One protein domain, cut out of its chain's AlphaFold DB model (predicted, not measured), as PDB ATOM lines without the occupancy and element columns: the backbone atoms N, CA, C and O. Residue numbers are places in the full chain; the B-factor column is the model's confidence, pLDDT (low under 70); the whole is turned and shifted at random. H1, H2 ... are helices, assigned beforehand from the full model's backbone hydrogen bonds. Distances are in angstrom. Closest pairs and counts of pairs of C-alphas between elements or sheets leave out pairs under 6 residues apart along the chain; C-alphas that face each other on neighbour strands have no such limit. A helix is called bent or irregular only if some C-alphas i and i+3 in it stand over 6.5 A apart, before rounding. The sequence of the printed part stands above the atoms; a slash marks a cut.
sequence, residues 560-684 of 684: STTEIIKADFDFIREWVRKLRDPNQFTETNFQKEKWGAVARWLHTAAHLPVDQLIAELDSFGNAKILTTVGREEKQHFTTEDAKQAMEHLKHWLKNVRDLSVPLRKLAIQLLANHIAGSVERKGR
ATOM      1  N   SER A 560     197.518 233.485 216.926       44.12
ATOM      2  CA  SER A 560     197.805 233.156 218.329       44.12
ATOM      3  C   SER A 560     198.259 234.390 219.098       44.12
ATOM      4  O   SER A 560     197.746 234.651 220.173       44.12
ATOM      5  N   THR A 561     199.144 235.230 218.551       43.09
ATOM      6  CA  THR A 561     199.646 236.397 219.295       43.09
ATOM      7  C   THR A 561     198.574 237.466 219.485       43.09
ATOM      8  O   THR A 561     198.524 238.071 220.543       43.09
ATOM      9  N   THR A 562     197.682 237.689 218.514       44.09
ATOM     10  CA  THR A 562     196.615 238.699 218.648       44.09
ATOM     11  C   THR A 562     195.491 238.223 219.570       44.09
ATOM     12  O   THR A 562     194.960 239.026 220.331       44.09
ATOM     13  N   GLU A 563     195.151 236.929 219.556       44.66
ATOM     14  CA  GLU A 563     194.193 236.345 220.505       44.66
ATOM     15  C   GLU A 563     194.783 236.222 221.909       44.66
ATOM     16  O   GLU A 563     194.090 236.552 222.862       44.66
ATOM     17  N   ILE A 564     196.065 235.860 222.043       52.81
ATOM     18  CA  ILE A 564     196.793 235.862 223.319       52.81
ATOM     19  C   ILE A 564     196.913 237.294 223.848       52.81
ATOM     20  O   ILE A 564     196.550 237.535 224.985       52.81
ATOM     21  N   ILE A 565     197.315 238.281 223.035       57.41
ATOM     22  CA  ILE A 565     197.388 239.691 223.464       57.41
ATOM     23  C   ILE A 565     195.998 240.218 223.837       57.41
ATOM     24  O   ILE A 565     195.870 240.971 224.799       57.41
ATOM     25  N   LYS A 566     194.945 239.842 223.100       61.81
ATOM     26  CA  LYS A 566     193.570 240.234 223.426       61.81
ATOM     27  C   LYS A 566     193.093 239.570 224.719       61.81
ATOM     28  O   LYS A 566     192.534 240.267 225.557       61.81
ATOM     29  N   ALA A 567     193.354 238.279 224.905       67.69
ATOM     30  CA  ALA A 567     193.041 237.547 226.129       67.69
ATOM     31  C   ALA A 567     193.817 238.102 227.331       67.69
ATOM     32  O   ALA A 567     193.226 238.326 228.382       67.69
ATOM     33  N   ASP A 568     195.100 238.421 227.157       76.62
ATOM     34  CA  ASP A 568     195.952 239.068 228.153       76.62
ATOM     35  C   ASP A 568     195.413 240.466 228.503       76.62
ATOM     36  O   ASP A 568     195.340 240.839 229.674       76.62
ATOM     37  N   PHE A 569     194.978 241.243 227.504       72.38
ATOM     38  CA  PHE A 569     194.407 242.575 227.717       72.38
ATOM     39  C   PHE A 569     193.043 242.521 228.416       72.38
ATOM     40  O   PHE A 569     192.792 243.302 229.337       72.38
ATOM     41  N   ASP A 570     192.162 241.615 227.993       74.06
ATOM     42  CA  ASP A 570     190.846 241.414 228.598       74.06
ATOM     43  C   ASP A 570     190.990 240.869 230.030       74.06
ATOM     44  O   ASP A 570     190.311 241.359 230.937       74.06
ATOM     45  N   PHE A 571     191.957 239.976 230.273       86.62
ATOM     46  CA  PHE A 571     192.332 239.531 231.613       86.62
ATOM     47  C   PHE A 571     192.804 240.699 232.482       86.62
ATOM     48  O   PHE A 571     192.280 240.871 233.575       86.62
ATOM     49  N   ILE A 572     193.749 241.534 232.025       82.19
ATOM     50  CA  ILE A 572     194.250 242.669 232.825       82.19
ATOM     51  C   ILE A 572     193.139 243.679 233.116       82.19
ATOM     52  O   ILE A 572     193.060 244.206 234.228       82.19
ATOM     53  N   ARG A 573     192.256 243.944 232.148       78.69
ATOM     54  CA  ARG A 573     191.105 244.834 232.343       78.69
ATOM     55  C   ARG A 573     190.177 244.299 233.432       78.69
ATOM     56  O   ARG A 573     189.799 245.049 234.331       78.69
ATOM     57  N   GLU A 574     189.850 243.013 233.368       81.31
ATOM     58  CA  GLU A 574     189.014 242.347 234.361       81.31
ATOM     59  C   GLU A 574     189.713 242.262 235.725       81.31
ATOM     60  O   GLU A 574     189.110 242.565 236.747       81.31
ATOM     61  N   TRP A 575     191.010 241.961 235.753       89.81
ATOM     62  CA  TRP A 575     191.838 241.920 236.958       89.81
ATOM     63  C   TRP A 575     191.829 243.257 237.702       89.81
ATOM     64  O   TRP A 575     191.551 243.306 238.899       89.81
ATOM     65  N   VAL A 576     192.047 244.367 236.989       83.75
ATOM     66  CA  VAL A 576     191.983 245.719 237.568       83.75
ATOM     67  C   VAL A 576     190.567 246.061 238.033       83.75
ATOM     68  O   VAL A 576     190.418 246.728 239.058       83.75
ATOM     69  N   ARG A 577     189.529 245.608 237.317       82.12
ATOM     70  CA  ARG A 577     188.133 245.789 237.735       82.12
ATOM     71  C   ARG A 577     187.860 245.079 239.060       82.12
ATOM     72  O   ARG A 577     187.315 245.709 239.956       82.12
ATOM     73  N   LYS A 578     188.294 243.821 239.202       87.06
ATOM     74  CA  LYS A 578     188.128 243.037 240.434       87.06
ATOM     75  C   LYS A 578     188.910 243.626 241.608       87.06
ATOM     76  O   LYS A 578     188.377 243.681 242.706       87.06
ATOM     77  N   LEU A 579     190.134 244.115 241.382       85.94
ATOM     78  CA  LEU A 579     190.912 244.794 242.429       85.94
ATOM     79  C   LEU A 579     190.216 246.066 242.935       85.94
ATOM     80  O   LEU A 579     190.327 246.396 244.102       85.94
ATOM     81  N   ARG A 580     189.492 246.789 242.073       80.88
ATOM     82  CA  ARG A 580     188.767 248.015 242.453       80.88
ATOM     83  C   ARG A 580     187.364 247.763 243.001       80.88
ATOM     84  O   ARG A 580     186.724 248.717 243.437       80.88
ATOM     85  N   ASP A 581     186.867 246.533 242.920       82.19
ATOM     86  CA  ASP A 581     185.535 246.168 243.386       82.19
ATOM     87  C   ASP A 581     185.594 245.855 244.893       82.19
ATOM     88  O   ASP A 581     186.188 244.843 245.276       82.19
ATOM     89  N   PRO A 582     184.981 246.682 245.762       76.69
ATOM     90  CA  PRO A 582     185.046 246.502 247.212       76.69
ATOM     91  C   PRO A 582     184.380 245.203 247.695       76.69
ATOM     92  O   PRO A 582     184.657 244.761 248.810       76.69
ATOM     93  N   ASN A 583     183.546 244.563 246.864       79.38
ATOM     94  CA  ASN A 583     182.955 243.259 247.167       79.38
ATOM     95  C   ASN A 583     183.905 242.086 246.869       79.38
ATOM     96  O   ASN A 583     183.668 240.978 247.342       79.38
ATOM     97  N   GLN A 584     184.958 242.307 246.075       79.44
ATOM     98  CA  GLN A 584     185.919 241.272 245.671       79.44
ATOM     99  C   GLN A 584     187.301 241.478 246.293       79.44
ATOM    100  O   GLN A 584     187.972 240.498 246.614       79.44
ATOM    101  N   PHE A 585     187.727 242.729 246.489       86.00
ATOM    102  CA  PHE A 585     188.973 243.072 247.166       86.00
ATOM    103  C   PHE A 585     188.701 243.955 248.388       86.00
ATOM    104  O   PHE A 585     188.300 245.114 248.293       86.00
ATOM    105  N   THR A 586     188.950 243.401 249.570       84.88
ATOM    106  CA  THR A 586     188.700 244.061 250.856       84.88
ATOM    107  C   THR A 586     189.869 244.985 251.205       84.88
ATOM    108  O   THR A 586     190.789 244.601 251.927       84.88
ATOM    109  N   GLU A 587     189.846 246.216 250.681       79.38
ATOM    110  CA  GLU A 587     190.919 247.206 250.879       79.38
ATOM    111  C   GLU A 587     191.210 247.503 252.365       79.38
ATOM    112  O   GLU A 587     192.361 247.768 252.719       79.38
ATOM    113  N   THR A 588     190.207 247.411 253.251       79.62
ATOM    114  CA  THR A 588     190.340 247.655 254.704       79.62
ATOM    115  C   THR A 588     191.369 246.743 255.377       79.62
ATOM    116  O   THR A 588     192.015 247.159 256.340       79.62
ATOM    117  N   ASN A 589     191.614 245.553 254.818       81.06
ATOM    118  CA  ASN A 589     192.609 244.604 255.318       81.06
ATOM    119  C   ASN A 589     194.057 245.117 255.158       81.06
ATOM    120  O   ASN A 589     194.957 244.665 255.871       81.06
ATOM    121  N   PHE A 590     194.284 246.081 254.258       82.88
ATOM    122  CA  PHE A 590     195.613 246.513 253.815       82.88
ATOM    123  C   PHE A 590     195.961 247.969 254.164       82.88
ATOM    124  O   PHE A 590     197.012 248.456 253.770       82.88
ATOM    125  N   GLN A 591     195.134 248.678 254.934       78.75
ATOM    126  CA  GLN A 591     195.320 250.118 255.192       78.75
ATOM    127  C   GLN A 591     196.406 250.466 256.232       78.75
ATOM    128  O   GLN A 591     196.650 251.639 256.509       78.75
ATOM    129  N   LYS A 592     197.028 249.478 256.889       77.31
ATOM    130  CA  LYS A 592     198.086 249.714 257.894       77.31
ATOM    131  C   LYS A 592     199.437 249.922 257.181       77.31
ATOM    132  O   LYS A 592     199.771 249.127 256.310       77.31
ATOM    133  N   GLU A 593     200.228 250.920 257.595       70.44
ATOM    134  CA  GLU A 593     201.487 251.368 256.946       70.44
ATOM    135  C   GLU A 593     202.466 250.236 256.574       70.44
ATOM    136  O   GLU A 593     203.013 250.202 255.471       70.44
ATOM    137  N   LYS A 594     202.585 249.242 257.454       70.44
ATOM    138  CA  LYS A 594     203.356 247.999 257.287       70.44
ATOM    139  C   LYS A 594     203.056 247.196 256.010       70.44
ATOM    140  O   LYS A 594     203.945 246.566 255.445       70.44
ATOM    141  N   TRP A 595     201.832 247.250 255.471       81.19
ATOM    142  CA  TRP A 595     201.517 246.600 254.187       81.19
ATOM    143  C   TRP A 595     202.213 247.270 252.997       81.19
ATOM    144  O   TRP A 595     202.382 246.640 251.954       81.19
ATOM    145  N   GLY A 596     202.709 248.499 253.166       76.50
ATOM    146  CA  GLY A 596     203.562 249.170 252.190       76.50
ATOM    147  C   GLY A 596     204.902 248.452 251.991       76.50
ATOM    148  O   GLY A 596     205.403 248.398 250.867       76.50
ATOM    149  N   ALA A 597     205.469 247.841 253.036       74.25
ATOM    150  CA  ALA A 597     206.691 247.045 252.922       74.25
ATOM    151  C   ALA A 597     206.445 245.732 252.159       74.25
ATOM    152  O   ALA A 597     207.211 245.392 251.252       74.25
ATOM    153  N   VAL A 598     205.329 245.054 252.444       82.69
ATOM    154  CA  VAL A 598     204.889 243.851 251.716       82.69
ATOM    155  C   VAL A 598     204.608 244.166 250.243       82.69
ATOM    156  O   VAL A 598     205.032 243.419 249.364       82.69
ATOM    157  N   ALA A 599     203.964 245.300 249.950       83.25
ATOM    158  CA  ALA A 599     203.725 245.760 248.584       83.25
ATOM    159  C   ALA A 599     205.037 245.999 247.816       83.25
ATOM    160  O   ALA A 599     205.191 245.529 246.689       83.25
ATOM    161  N   ARG A 600     206.025 246.666 248.430       79.50
ATOM    162  CA  ARG A 600     207.353 246.868 247.818       79.50
ATOM    163  C   ARG A 600     208.078 245.548 247.553       79.50
ATOM    164  O   ARG A 600     208.674 245.382 246.483       79.50
ATOM    165  N   TRP A 601     208.012 244.610 248.499       85.94
ATOM    166  CA  TRP A 601     208.576 243.274 248.318       85.94
ATOM    167  C   TRP A 601     207.887 242.531 247.165       85.94
ATOM    168  O   TRP A 601     208.585 242.130 246.238       85.94
ATOM    169  N   LEU A 602     206.550 242.448 247.137       86.88
ATOM    170  CA  LEU A 602     205.796 241.803 246.049       86.88
ATOM    171  C   LEU A 602     206.132 242.405 244.685       86.88
ATOM    172  O   LEU A 602     206.328 241.677 243.716       86.88
ATOM    173  N   HIS A 603     206.232 243.732 244.606       86.38
ATOM    174  CA  HIS A 603     206.556 244.421 243.362       86.38
ATOM    175  C   HIS A 603     207.948 244.031 242.831       86.38
ATOM    176  O   HIS A 603     208.127 243.834 241.626       86.38
ATOM    177  N   THR A 604     208.927 243.887 243.731       80.94
ATOM    178  CA  THR A 604     210.315 243.521 243.397       80.94
ATOM    179  C   THR A 604     210.447 242.021 243.101       80.94
ATOM    180  O   THR A 604     211.129 241.615 242.157       80.94
ATOM    181  N   ALA A 605     209.739 241.192 243.866       86.38
ATOM    182  CA  ALA A 605     209.745 239.737 243.785       86.38
ATOM    183  C   ALA A 605     208.789 239.171 242.716       86.38
ATOM    184  O   ALA A 605     208.782 237.968 242.489       86.38
ATOM    185  N   ALA A 606     208.039 240.011 241.990       88.88
ATOM    186  CA  ALA A 606     207.031 239.604 240.997       88.88
ATOM    187  C   ALA A 606     207.541 238.699 239.853       88.88
ATOM    188  O   ALA A 606     206.750 238.180 239.069       88.88
ATOM    189  N   HIS A 607     208.858 238.541 239.715       84.62
ATOM    190  CA  HIS A 607     209.485 237.633 238.758       84.62
ATOM    191  C   HIS A 607     209.563 236.175 239.255       84.62
ATOM    192  O   HIS A 607     209.776 235.280 238.439       84.62
ATOM    193  N   LEU A 608     209.390 235.930 240.560       89.00
ATOM    194  CA  LEU A 608     209.444 234.602 241.171       89.00
ATOM    195  C   LEU A 608     208.152 233.792 240.913       89.00
ATOM    196  O   LEU A 608     207.088 234.374 240.666       89.00
ATOM    197  N   PRO A 609     208.206 232.447 240.959       91.81
ATOM    198  CA  PRO A 609     207.015 231.597 240.915       91.81
ATOM    199  C   PRO A 609     206.047 231.880 242.074       91.81
ATOM    200  O   PRO A 609     206.479 232.157 243.191       91.81
ATOM    201  N   VAL A 610     204.735 231.744 241.835       92.19
ATOM    202  CA  VAL A 610     203.695 231.991 242.860       92.19
ATOM    203  C   VAL A 610     203.909 231.147 244.110       92.19
ATOM    204  O   VAL A 610     203.810 231.668 245.213       92.19
ATOM    205  N   ASP A 611     204.241 229.869 243.947       91.44
ATOM    206  CA  ASP A 611     204.430 228.958 245.078       91.44
ATOM    207  C   ASP A 611     205.622 229.382 245.947       91.44
ATOM    208  O   ASP A 611     205.568 229.272 247.170       91.44
ATOM    209  N   GLN A 612     206.661 229.955 245.329       88.62
ATOM    210  CA  GLN A 612     207.790 230.532 246.052       88.62
ATOM    211  C   GLN A 612     207.387 231.822 246.775       88.62
ATOM    212  O   GLN A 612     207.748 231.996 247.931       88.62
ATOM    213  N   LEU A 613     206.596 232.697 246.144       87.88
ATOM    214  CA  LEU A 613     206.069 233.899 246.801       87.88
ATOM    215  C   LEU A 613     205.167 233.554 247.991       87.88
ATOM    216  O   LEU A 613     205.230 234.225 249.014       87.88
ATOM    217  N   ILE A 614     204.346 232.506 247.882       88.44
ATOM    218  CA  ILE A 614     203.499 232.032 248.981       88.44
ATOM    219  C   ILE A 614     204.360 231.443 250.102       88.44
ATOM    220  O   ILE A 614     204.163 231.821 251.252       88.44
ATOM    221  N   ALA A 615     205.349 230.603 249.785       83.38
ATOM    222  CA  ALA A 615     206.270 230.053 250.781       83.38
ATOM    223  C   ALA A 615     207.099 231.148 251.478       83.38
ATOM    224  O   ALA A 615     207.340 231.088 252.685       83.38
ATOM    225  N   GLU A 616     207.510 232.178 250.735       81.75
ATOM    226  CA  GLU A 616     208.170 233.350 251.302       81.75
ATOM    227  C   GLU A 616     207.203 234.137 252.189       81.75
ATOM    228  O   GLU A 616     207.576 234.424 253.321       81.75
ATOM    229  N   LEU A 617     205.956 234.387 251.770       81.00
ATOM    230  CA  LEU A 617     204.918 235.000 252.613       81.00
ATOM    231  C   LEU A 617     204.631 234.194 253.887       81.00
ATOM    232  O   LEU A 617     204.465 234.789 254.944       81.00
ATOM    233  N   ASP A 618     204.615 232.863 253.825       77.94
ATOM    234  CA  ASP A 618     204.454 231.988 254.998       77.94
ATOM    235  C   ASP A 618     205.629 232.108 255.976       77.94
ATOM    236  O   ASP A 618     205.489 231.872 257.177       77.94
ATOM    237  N   SER A 619     206.795 232.521 255.476       72.06
ATOM    238  CA  SER A 619     207.969 232.806 256.295       72.06
ATOM    239  C   SER A 619     207.988 234.230 256.869       72.06
ATOM    240  O   SER A 619     208.864 234.530 257.688       72.06
ATOM    241  N   PHE A 620     207.039 235.106 256.501       69.62
ATOM    242  CA  PHE A 620     206.932 236.454 257.072       69.62
ATOM    243  C   PHE A 620     206.562 236.332 258.554       69.62
ATOM    244  O   PHE A 620     205.494 235.852 258.918       69.62
ATOM    245  N   GLY A 621     207.496 236.735 259.419       58.00
ATOM    246  CA  GLY A 621     207.445 236.497 260.868       58.00
ATOM    247  C   GLY A 621     208.611 235.649 261.387       58.00
ATOM    248  O   GLY A 621     208.991 235.787 262.546       58.00
ATOM    249  N   ASN A 622     209.277 234.874 260.522       57.22
ATOM    250  CA  ASN A 622     210.505 234.140 260.835       57.22
ATOM    251  C   ASN A 622     211.746 234.842 260.256       57.22
ATOM    252  O   ASN A 622     211.688 235.603 259.294       57.22
ATOM    253  N   ALA A 623     212.907 234.649 260.885       49.84
ATOM    254  CA  ALA A 623     214.042 235.574 260.814       49.84
ATOM    255  C   ALA A 623     214.773 235.752 259.460       49.84
ATOM    256  O   ALA A 623     215.777 236.460 259.437       49.84
ATOM    257  N   LYS A 624     214.305 235.177 258.346       51.66
ATOM    258  CA  LYS A 624     215.055 235.133 257.075       51.66
ATOM    259  C   LYS A 624     214.779 236.268 256.077       51.66
ATOM    260  O   LYS A 624     215.659 236.540 255.268       51.66
ATOM    261  N   ILE A 625     213.651 236.979 256.147       54.03
ATOM    262  CA  ILE A 625     213.339 238.086 255.214       54.03
ATOM    263  C   ILE A 625     213.435 239.409 255.977       54.03
ATOM    264  O   ILE A 625     212.453 239.936 256.485       54.03
ATOM    265  N   LEU A 626     214.668 239.886 256.170       48.19
ATOM    266  CA  LEU A 626     214.977 240.947 257.141       48.19
ATOM    267  C   LEU A 626     215.639 242.201 256.554       48.19
ATOM    268  O   LEU A 626     215.862 243.158 257.291       48.19
ATOM    269  N   THR A 627     215.951 242.233 255.260       51.25
ATOM    270  CA  THR A 627     216.633 243.385 254.642       51.25
ATOM    271  C   THR A 627     215.686 244.356 253.935       51.25
ATOM    272  O   THR A 627     216.025 245.528 253.818       51.25
ATOM    273  N   THR A 628     214.486 243.924 253.532       52.78
ATOM    274  CA  THR A 628     213.520 244.761 252.784       52.78
ATOM    275  C   THR A 628     212.297 245.214 253.589       52.78
ATOM    276  O   THR A 628     211.659 246.189 253.201       52.78
ATOM    277  N   VAL A 629     211.964 244.532 254.693       52.38
ATOM    278  CA  VAL A 629     210.704 244.724 255.454       52.38
ATOM    279  C   VAL A 629     210.932 245.317 256.865       52.38
ATOM    280  O   VAL A 629     209.992 245.638 257.572       52.38
ATOM    281  N   GLY A 630     212.181 245.576 257.271       51.22
ATOM    282  CA  GLY A 630     212.485 246.203 258.568       51.22
ATOM    283  C   GLY A 630     212.379 245.244 259.769       51.22
ATOM    284  O   GLY A 630     211.649 244.255 259.760       51.22
ATOM    285  N   ARG A 631     213.175 245.495 260.818       45.34
ATOM    286  CA  ARG A 631     213.327 244.585 261.977       45.34
ATOM    287  C   ARG A 631     212.127 244.577 262.937       45.34
ATOM    288  O   ARG A 631     211.933 243.572 263.616       45.34
ATOM    289  N   GLU A 632     211.340 245.651 262.974       48.38
ATOM    290  CA  GLU A 632     210.244 245.860 263.937       48.38
ATOM    291  C   GLU A 632     208.909 245.205 263.518       48.38
ATOM    292  O   GLU A 632     208.046 244.968 264.357       48.38
ATOM    293  N   GLU A 633     208.741 244.810 262.247       53.34
ATOM    294  CA  GLU A 633     207.451 244.329 261.712       53.34
ATOM    295  C   GLU A 633     207.132 242.844 262.017       53.34
ATOM    296  O   GLU A 633     206.016 242.377 261.778       53.34
ATOM    297  N   LYS A 634     208.075 242.082 262.596       52.44
ATOM    298  CA  LYS A 634     207.934 240.626 262.829       52.44
ATOM    299  C   LYS A 634     206.810 240.232 263.790       52.44
ATOM    300  O   LYS A 634     206.187 239.195 263.590       52.44
ATOM    301  N   GLN A 635     206.540 241.035 264.821       51.34
ATOM    302  CA  GLN A 635     205.531 240.722 265.847       51.34
ATOM    303  C   GLN A 635     204.085 240.908 265.353       51.34
ATOM    304  O   GLN A 635     203.144 240.571 266.063       51.34
ATOM    305  N   HIS A 636     203.882 241.444 264.146       57.62
ATOM    306  CA  HIS A 636     202.557 241.817 263.658       57.62
ATOM    307  C   HIS A 636     201.853 240.743 262.828       57.62
ATOM    308  O   HIS A 636     200.622 240.679 262.858       57.62
ATOM    309  N   PHE A 637     202.602 239.894 262.124       61.22
ATOM    310  CA  PHE A 637     202.052 238.819 261.285       61.22
ATOM    311  C   PHE A 637     201.493 237.636 262.099       61.22
ATOM    312  O   PHE A 637     200.896 236.720 261.545       61.22
ATOM    313  N   THR A 638     201.619 237.681 263.430       57.19
ATOM    314  CA  THR A 638     201.013 236.722 264.365       57.19
ATOM    315  C   THR A 638     199.600 237.122 264.820       57.19
ATOM    316  O   THR A 638     198.894 236.279 265.372       57.19
ATOM    317  N   THR A 639     199.164 238.367 264.559       62.84
ATOM    318  CA  THR A 639     197.812 238.876 264.879       62.84
ATOM    319  C   THR A 639     196.728 238.301 263.956       62.84
ATOM    320  O   THR A 639     196.983 238.036 262.783       62.84
ATOM    321  N   GLU A 640     195.506 238.127 264.467       63.28
ATOM    322  CA  GLU A 640     194.381 237.515 263.737       63.28
ATOM    323  C   GLU A 640     193.981 238.320 262.481       63.28
ATOM    324  O   GLU A 640     193.868 237.749 261.395       63.28
ATOM    325  N   ASP A 641     193.951 239.655 262.578       62.22
ATOM    326  CA  ASP A 641     193.773 240.576 261.441       62.22
ATOM    327  C   ASP A 641     194.806 240.357 260.320       62.22
ATOM    328  O   ASP A 641     194.494 240.420 259.128       62.22
ATOM    329  N   ALA A 642     196.076 240.147 260.691       69.62
ATOM    330  CA  ALA A 642     197.151 239.965 259.723       69.62
ATOM    331  C   ALA A 642     197.055 238.598 259.040       69.62
ATOM    332  O   ALA A 642     197.329 238.508 257.846       69.62
ATOM    333  N   LYS A 643     196.594 237.562 259.756       74.81
ATOM    334  CA  LYS A 643     196.321 236.242 259.171       74.81
ATOM    335  C   LYS A 643     195.214 236.319 258.122       74.81
ATOM    336  O   LYS A 643     195.388 235.782 257.032       74.81
ATOM    337  N   GLN A 644     194.130 237.046 258.396       79.31
ATOM    338  CA  GLN A 644     193.041 237.231 257.429       79.31
ATOM    339  C   GLN A 644     193.513 237.962 256.163       79.31
ATOM    340  O   GLN A 644     193.194 237.556 255.046       79.31
ATOM    341  N   ALA A 645     194.316 239.016 256.315       81.56
ATOM    342  CA  ALA A 645     194.895 239.748 255.191       81.56
ATOM    343  C   ALA A 645     195.942 238.925 254.408       81.56
ATOM    344  O   ALA A 645     195.994 239.016 253.180       81.56
ATOM    345  N   MET A 646     196.734 238.084 255.085       84.19
ATOM    346  CA  MET A 646     197.671 237.151 254.445       84.19
ATOM    347  C   MET A 646     196.940 236.078 253.638       84.19
ATOM    348  O   MET A 646     197.313 235.836 252.494       84.19
ATOM    349  N   GLU A 647     195.890 235.465 254.183       85.44
ATOM    350  CA  GLU A 647     195.084 234.485 253.442       85.44
ATOM    351  C   GLU A 647     194.376 235.127 252.246       85.44
ATOM    352  O   GLU A 647     194.367 234.561 251.150       85.44
ATOM    353  N   HIS A 648     193.883 236.360 252.409       87.12
ATOM    354  CA  HIS A 648     193.336 237.136 251.302       87.12
ATOM    355  C   HIS A 648     194.403 237.357 250.212       87.12
ATOM    356  O   HIS A 648     194.172 237.052 249.044       87.12
ATOM    357  N   LEU A 649     195.612 237.790 250.571       89.12
ATOM    358  CA  LEU A 649     196.706 237.980 249.616       89.12
ATOM    359  C   LEU A 649     197.106 236.675 248.900       89.12
ATOM    360  O   LEU A 649     197.282 236.669 247.680       89.12
ATOM    361  N   LYS A 650     197.207 235.558 249.630       90.88
ATOM    362  CA  LYS A 650     197.506 234.234 249.056       90.88
ATOM    363  C   LYS A 650     196.433 233.789 248.066       90.88
ATOM    364  O   LYS A 650     196.774 233.216 247.033       90.88
ATOM    365  N   HIS A 651     195.157 234.059 248.347       91.62
ATOM    366  CA  HIS A 651     194.061 233.770 247.421       91.62
ATOM    367  C   HIS A 651     194.253 234.495 246.077       91.62
ATOM    368  O   HIS A 651     194.190 233.869 245.021       91.62
ATOM    369  N   TRP A 652     194.595 235.787 246.105       92.19
ATOM    370  CA  TRP A 652     194.859 236.559 244.886       92.19
ATOM    371  C   TRP A 652     196.100 236.083 244.127       92.19
ATOM    372  O   TRP A 652     196.078 236.016 242.899       92.19
ATOM    373  N   LEU A 653     197.163 235.689 244.829       91.62
ATOM    374  CA  LEU A 653     198.356 235.126 244.193       91.62
ATOM    375  C   LEU A 653     198.072 233.779 243.507       91.62
ATOM    376  O   LEU A 653     198.559 233.542 242.402       91.62
ATOM    377  N   LYS A 654     197.233 232.922 244.101       92.69
ATOM    378  CA  LYS A 654     196.814 231.652 243.481       92.69
ATOM    379  C   LYS A 654     196.049 231.868 242.171       92.69
ATOM    380  O   LYS A 654     196.264 231.116 241.226       92.69
ATOM    381  N   ASN A 655     195.250 232.933 242.067       90.00
ATOM    382  CA  ASN A 655     194.474 233.258 240.860       90.00
ATOM    383  C   ASN A 655     195.332 233.654 239.642       90.00
ATOM    384  O   ASN A 655     194.811 233.739 238.532       90.00
ATOM    385  N   VAL A 656     196.635 233.892 239.828       90.75
ATOM    386  CA  VAL A 656     197.582 234.213 238.744       90.75
ATOM    387  C   VAL A 656     198.640 233.124 238.527       90.75
ATOM    388  O   VAL A 656     199.588 233.333 237.768       90.75
ATOM    389  N   ARG A 657     198.497 231.966 239.192       89.31
ATOM    390  CA  ARG A 657     199.473 230.863 239.176       89.31
ATOM    391  C   ARG A 657     199.734 230.334 237.771       89.31
ATOM    392  O   ARG A 657     200.891 230.277 237.355       89.31
ATOM    393  N   ASP A 658     198.663 230.051 237.039       87.62
ATOM    394  CA  ASP A 658     198.714 229.375 235.738       87.62
ATOM    395  C   ASP A 658     198.894 230.343 234.551       87.62
ATOM    396  O   ASP A 658     198.858 229.937 233.391       87.62
ATOM    397  N   LEU A 659     199.111 231.638 234.820       85.31
ATOM    398  CA  LEU A 659     199.349 232.639 233.778       85.31
ATOM    399  C   LEU A 659     200.766 232.549 233.201       85.31
ATOM    400  O   LEU A 659     201.718 232.118 233.863       85.31
ATOM    401  N   SER A 660     200.926 233.065 231.979       84.31
ATOM    402  CA  SER A 660     202.236 233.250 231.351       84.31
ATOM    403  C   SER A 660     203.154 234.119 232.227       84.31
ATOM    404  O   SER A 660     202.697 235.010 232.943       84.31
ATOM    405  N   VAL A 661     204.471 233.883 232.174       82.12
ATOM    406  CA  VAL A 661     205.456 234.596 233.018       82.12
ATOM    407  C   VAL A 661     205.328 236.131 232.920       82.12
ATOM    408  O   VAL A 661     205.307 236.778 233.972       82.12
ATOM    409  N   PRO A 662     205.200 236.746 231.722       81.12
ATOM    410  CA  PRO A 662     205.059 238.198 231.603       81.12
ATOM    411  C   PRO A 662     203.740 238.724 232.186       81.12
ATOM    412  O   PRO A 662     203.747 239.727 232.904       81.12
ATOM    413  N   LEU A 663     202.624 238.036 231.921       82.50
ATOM    414  CA  LEU A 663     201.298 238.445 232.385       82.50
ATOM    415  C   LEU A 663     201.168 238.300 233.903       82.50
ATOM    416  O   LEU A 663     200.682 239.208 234.577       82.50
ATOM    417  N   ARG A 664     201.678 237.195 234.453       92.56
ATOM    418  CA  ARG A 664     201.745 236.945 235.894       92.56
ATOM    419  C   ARG A 664     202.521 238.042 236.613       92.56
ATOM    420  O   ARG A 664     202.027 238.598 237.591       92.56
ATOM    421  N   LYS A 665     203.709 238.393 236.107       90.00
ATOM    422  CA  LYS A 665     204.535 239.466 236.676       90.00
ATOM    423  C   LYS A 665     203.765 240.788 236.724       90.00
ATOM    424  O   LYS A 665     203.748 241.445 237.762       90.00
ATOM    425  N   LEU A 666     203.103 241.157 235.625       86.62
ATOM    426  CA  LEU A 666     202.304 242.380 235.552       86.62
ATOM    427  C   LEU A 666     201.116 242.352 236.529       86.62
ATOM    428  O   LEU A 666     200.890 243.326 237.244       86.62
ATOM    429  N   ALA A 667     200.388 241.236 236.606       89.25
ATOM    430  CA  ALA A 667     199.248 241.078 237.508       89.25
ATOM    431  C   ALA A 667     199.649 241.204 238.991       89.25
ATOM    432  O   ALA A 667     198.954 241.877 239.759       89.25
ATOM    433  N   ILE A 668     200.800 240.635 239.377       93.19
ATOM    434  CA  ILE A 668     201.370 240.745 240.732       93.19
ATOM    435  C   ILE A 668     201.811 242.185 241.027       93.19
ATOM    436  O   ILE A 668     201.541 242.699 242.111       93.19
ATOM    437  N   GLN A 669     202.434 242.878 240.068       89.62
ATOM    438  CA  GLN A 669     202.814 244.287 240.235       89.62
ATOM    439  C   GLN A 669     201.596 245.205 240.393       89.62
ATOM    440  O   GLN A 669     201.627 246.127 241.206       89.62
ATOM    441  N   LEU A 670     200.512 244.950 239.654       88.12
ATOM    442  CA  LEU A 670     199.259 245.696 239.792       88.12
ATOM    443  C   LEU A 670     198.596 245.457 241.154       88.12
ATOM    444  O   LEU A 670     198.146 246.418 241.774       88.12
ATOM    445  N   LEU A 671     198.593 244.213 241.642       92.62
ATOM    446  CA  LEU A 671     198.138 243.873 242.993       92.62
ATOM    447  C   LEU A 671     198.972 244.604 244.059       92.62
ATOM    448  O   LEU A 671     198.414 245.235 244.953       92.62
ATOM    449  N   ALA A 672     200.302 244.594 243.928       89.12
ATOM    450  CA  ALA A 672     201.206 245.300 244.833       89.12
ATOM    451  C   ALA A 672     200.949 246.817 244.853       89.12
ATOM    452  O   ALA A 672     200.842 247.419 245.921       89.12
ATOM    453  N   ASN A 673     200.785 247.433 243.679       86.69
ATOM    454  CA  ASN A 673     200.470 248.858 243.560       86.69
ATOM    455  C   ASN A 673     199.109 249.193 244.184       86.69
ATOM    456  O   ASN A 673     198.946 250.256 244.778       86.69
ATOM    457  N   HIS A 674     198.133 248.292 244.057       87.69
ATOM    458  CA  HIS A 674     196.818 248.470 244.655       87.69
ATOM    459  C   HIS A 674     196.883 248.424 246.192       87.69
ATOM    460  O   HIS A 674     196.357 249.321 246.843       87.69
ATOM    461  N   ILE A 675     197.629 247.471 246.770       87.25
ATOM    462  CA  ILE A 675     197.895 247.394 248.219       87.25
ATOM    463  C   ILE A 675     198.602 248.662 248.720       87.25
ATOM    464  O   ILE A 675     198.189 249.233 249.726       87.25
ATOM    465  N   ALA A 676     199.627 249.140 248.004       82.38
ATOM    466  CA  ALA A 676     200.315 250.388 248.346       82.38
ATOM    467  C   ALA A 676     199.358 251.596 248.339       82.38
ATOM    468  O   ALA A 676     199.373 252.406 249.264       82.38
ATOM    469  N   GLY A 677     198.463 251.678 247.349       82.25
ATOM    470  CA  GLY A 677     197.439 252.722 247.288       82.25
ATOM    471  C   GLY A 677     196.439 252.671 248.451       82.25
ATOM    472  O   GLY A 677     196.009 253.722 248.926       82.25
ATOM    473  N   SER A 678     196.091 251.480 248.946       82.00
ATOM    474  CA  SER A 678     195.220 251.320 250.125       82.00
ATOM    475  C   SER A 678     195.873 251.825 251.414       82.00
ATOM    476  O   SER A 678     195.176 252.331 252.293       82.00
ATOM    477  N   VAL A 679     197.203 251.745 251.517       79.31
ATOM    478  CA  VAL A 679     197.973 252.325 252.628       79.31
ATOM    479  C   VAL A 679     197.952 253.855 252.570       79.31
ATOM    480  O   VAL A 679     197.667 254.509 253.571       79.31
ATOM    481  N   GLU A 680     198.192 254.437 251.392       73.94
ATOM    482  CA  GLU A 680     198.253 255.895 251.207       73.94
ATOM    483  C   GLU A 680     196.908 256.598 251.458       73.94
ATOM    484  O   GLU A 680     196.885 257.721 251.962       73.94
ATOM    485  N   ARG A 681     195.773 255.948 251.159       67.06
ATOM    486  CA  ARG A 681     194.429 256.530 251.358       67.06
ATOM    487  C   ARG A 681     194.028 256.711 252.824       67.06
ATOM    488  O   ARG A 681     193.141 257.511 253.082       67.06
ATOM    489  N   LYS A 682     194.660 256.007 253.770       53.66
ATOM    490  CA  LYS A 682     194.425 256.199 255.214       53.66
ATOM    491  C   LYS A 682     195.250 257.354 255.800       53.66
ATOM    492  O   LYS A 682     194.915 257.862 256.863       53.66
ATOM    493  N   GLY A 683     196.325 257.759 255.120       49.22
ATOM    494  CA  GLY A 683     197.183 258.875 255.531       49.22
ATOM    495  C   GLY A 683     196.666 260.262 255.125       49.22
ATOM    496  O   GLY A 683     197.388 261.238 255.324       49.22
ATOM    497  N   ARG A 684     195.468 260.355 254.531       41.66
ATOM    498  CA  ARG A 684     194.798 261.603 254.136       41.66
ATOM    499  C   ARG A 684     193.528 261.842 254.928       41.66
ATOM    500  O   ARG A 684     192.831 260.843 255.210       41.66
TER     501      ARG A 684
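Overview. This is residues 560 to 684 of the 684 residues of an uncharacterized protein of Verrucomicrobia subdivision 3 bacterium (UniProt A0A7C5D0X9). Four helices, H3, H4, H6 and H7, stand as a loose bundle in which neighbours run opposite ways, and the long H1 lies along H7, reaching to one end of the longest axis. The short H2 closes part of the side between H6 and H7, while residues 619 to 631 and the short H5 form a loop region toward the other end. The 125 printed residues hold seven named helices, H1 to H7 in chain order, and no named strand; the class is all helix. The whole is compact, with a radius of gyration of the C-alphas of 14.9 A, and only just elongated, spanning 49 by 32 by 21 A.

Arrangement. The longest helix, H7, residues 661 to 683, is the hub, touching three others. H3, residues 595 to 605, touches it at a shallow tilt of 18 degrees, opposite ways; the closest C-alphas, of Ala 599 and Ala 672, are 4.5 A apart. H1, residues 560 to 580, touches H7 at a shallow tilt of 19 degrees, the same way, closest at the C-alphas of Asp 568 and Leu 663, 6.8 A. H2, residues 587 to 590, touches residues 675 to 679 of H7 alone, closest at the C-alphas of Glu 587 and Ser 678, 6.0 A. H6, residues 640 to 654, touches H2 with residues 641 to 645 alone; the closest C-alphas, of Asn 589 and Ala 645, are 5.4 A apart. H6 is close to H7 but not clearly touching, with the closest C-alphas, of Leu 653 and Ile 668, 7.3 A apart. H4, residues 610 to 618, touches H6 at a shallow tilt of 9 degrees, opposite ways, closest at the C-alphas of Val 610 and Leu 653, 6.3 A. H3 and H4 are close but not clearly touching, at a tilt of 35.1 degrees, only just steep; the closest C-alphas, of Ala 605 and Leu 613, are 7.5 A apart. H5, residues 632 to 635, touches no helix. Every O i to N i+4 pair is within hydrogen-bond range in H1, H3, H4 and H6, and 17 of 19 are in H7; H2 and H5 are too short for such a pair.

Along the chain. H7 is 34.1 A long, from C-alpha 661 at (205.456, 234.596, 233.018) to C-alpha 683 at (197.183, 258.875, 255.531). H1 measures 29.7 A and begins at C-alpha 560, (197.805, 233.156, 218.329). H6 measures 21.2 A, H3 14.9 A, H4 12.2 A and H2 5.6 A. H5 is irregular, with C-alphas 632 and 635 7.2 A apart.

Size, cuts and confidence. The C-alphas of Ser 560 and Glu 632, the two farthest apart, are 49.0 A apart. The printed part has no cut and ends at the chain's last residue, 684. The link from H4 to H5, 13 residues, is long. The mean pLDDT of the printed part is 75.7; residues 560 to 567, 620 to 642 and 681 to 684 are under 70.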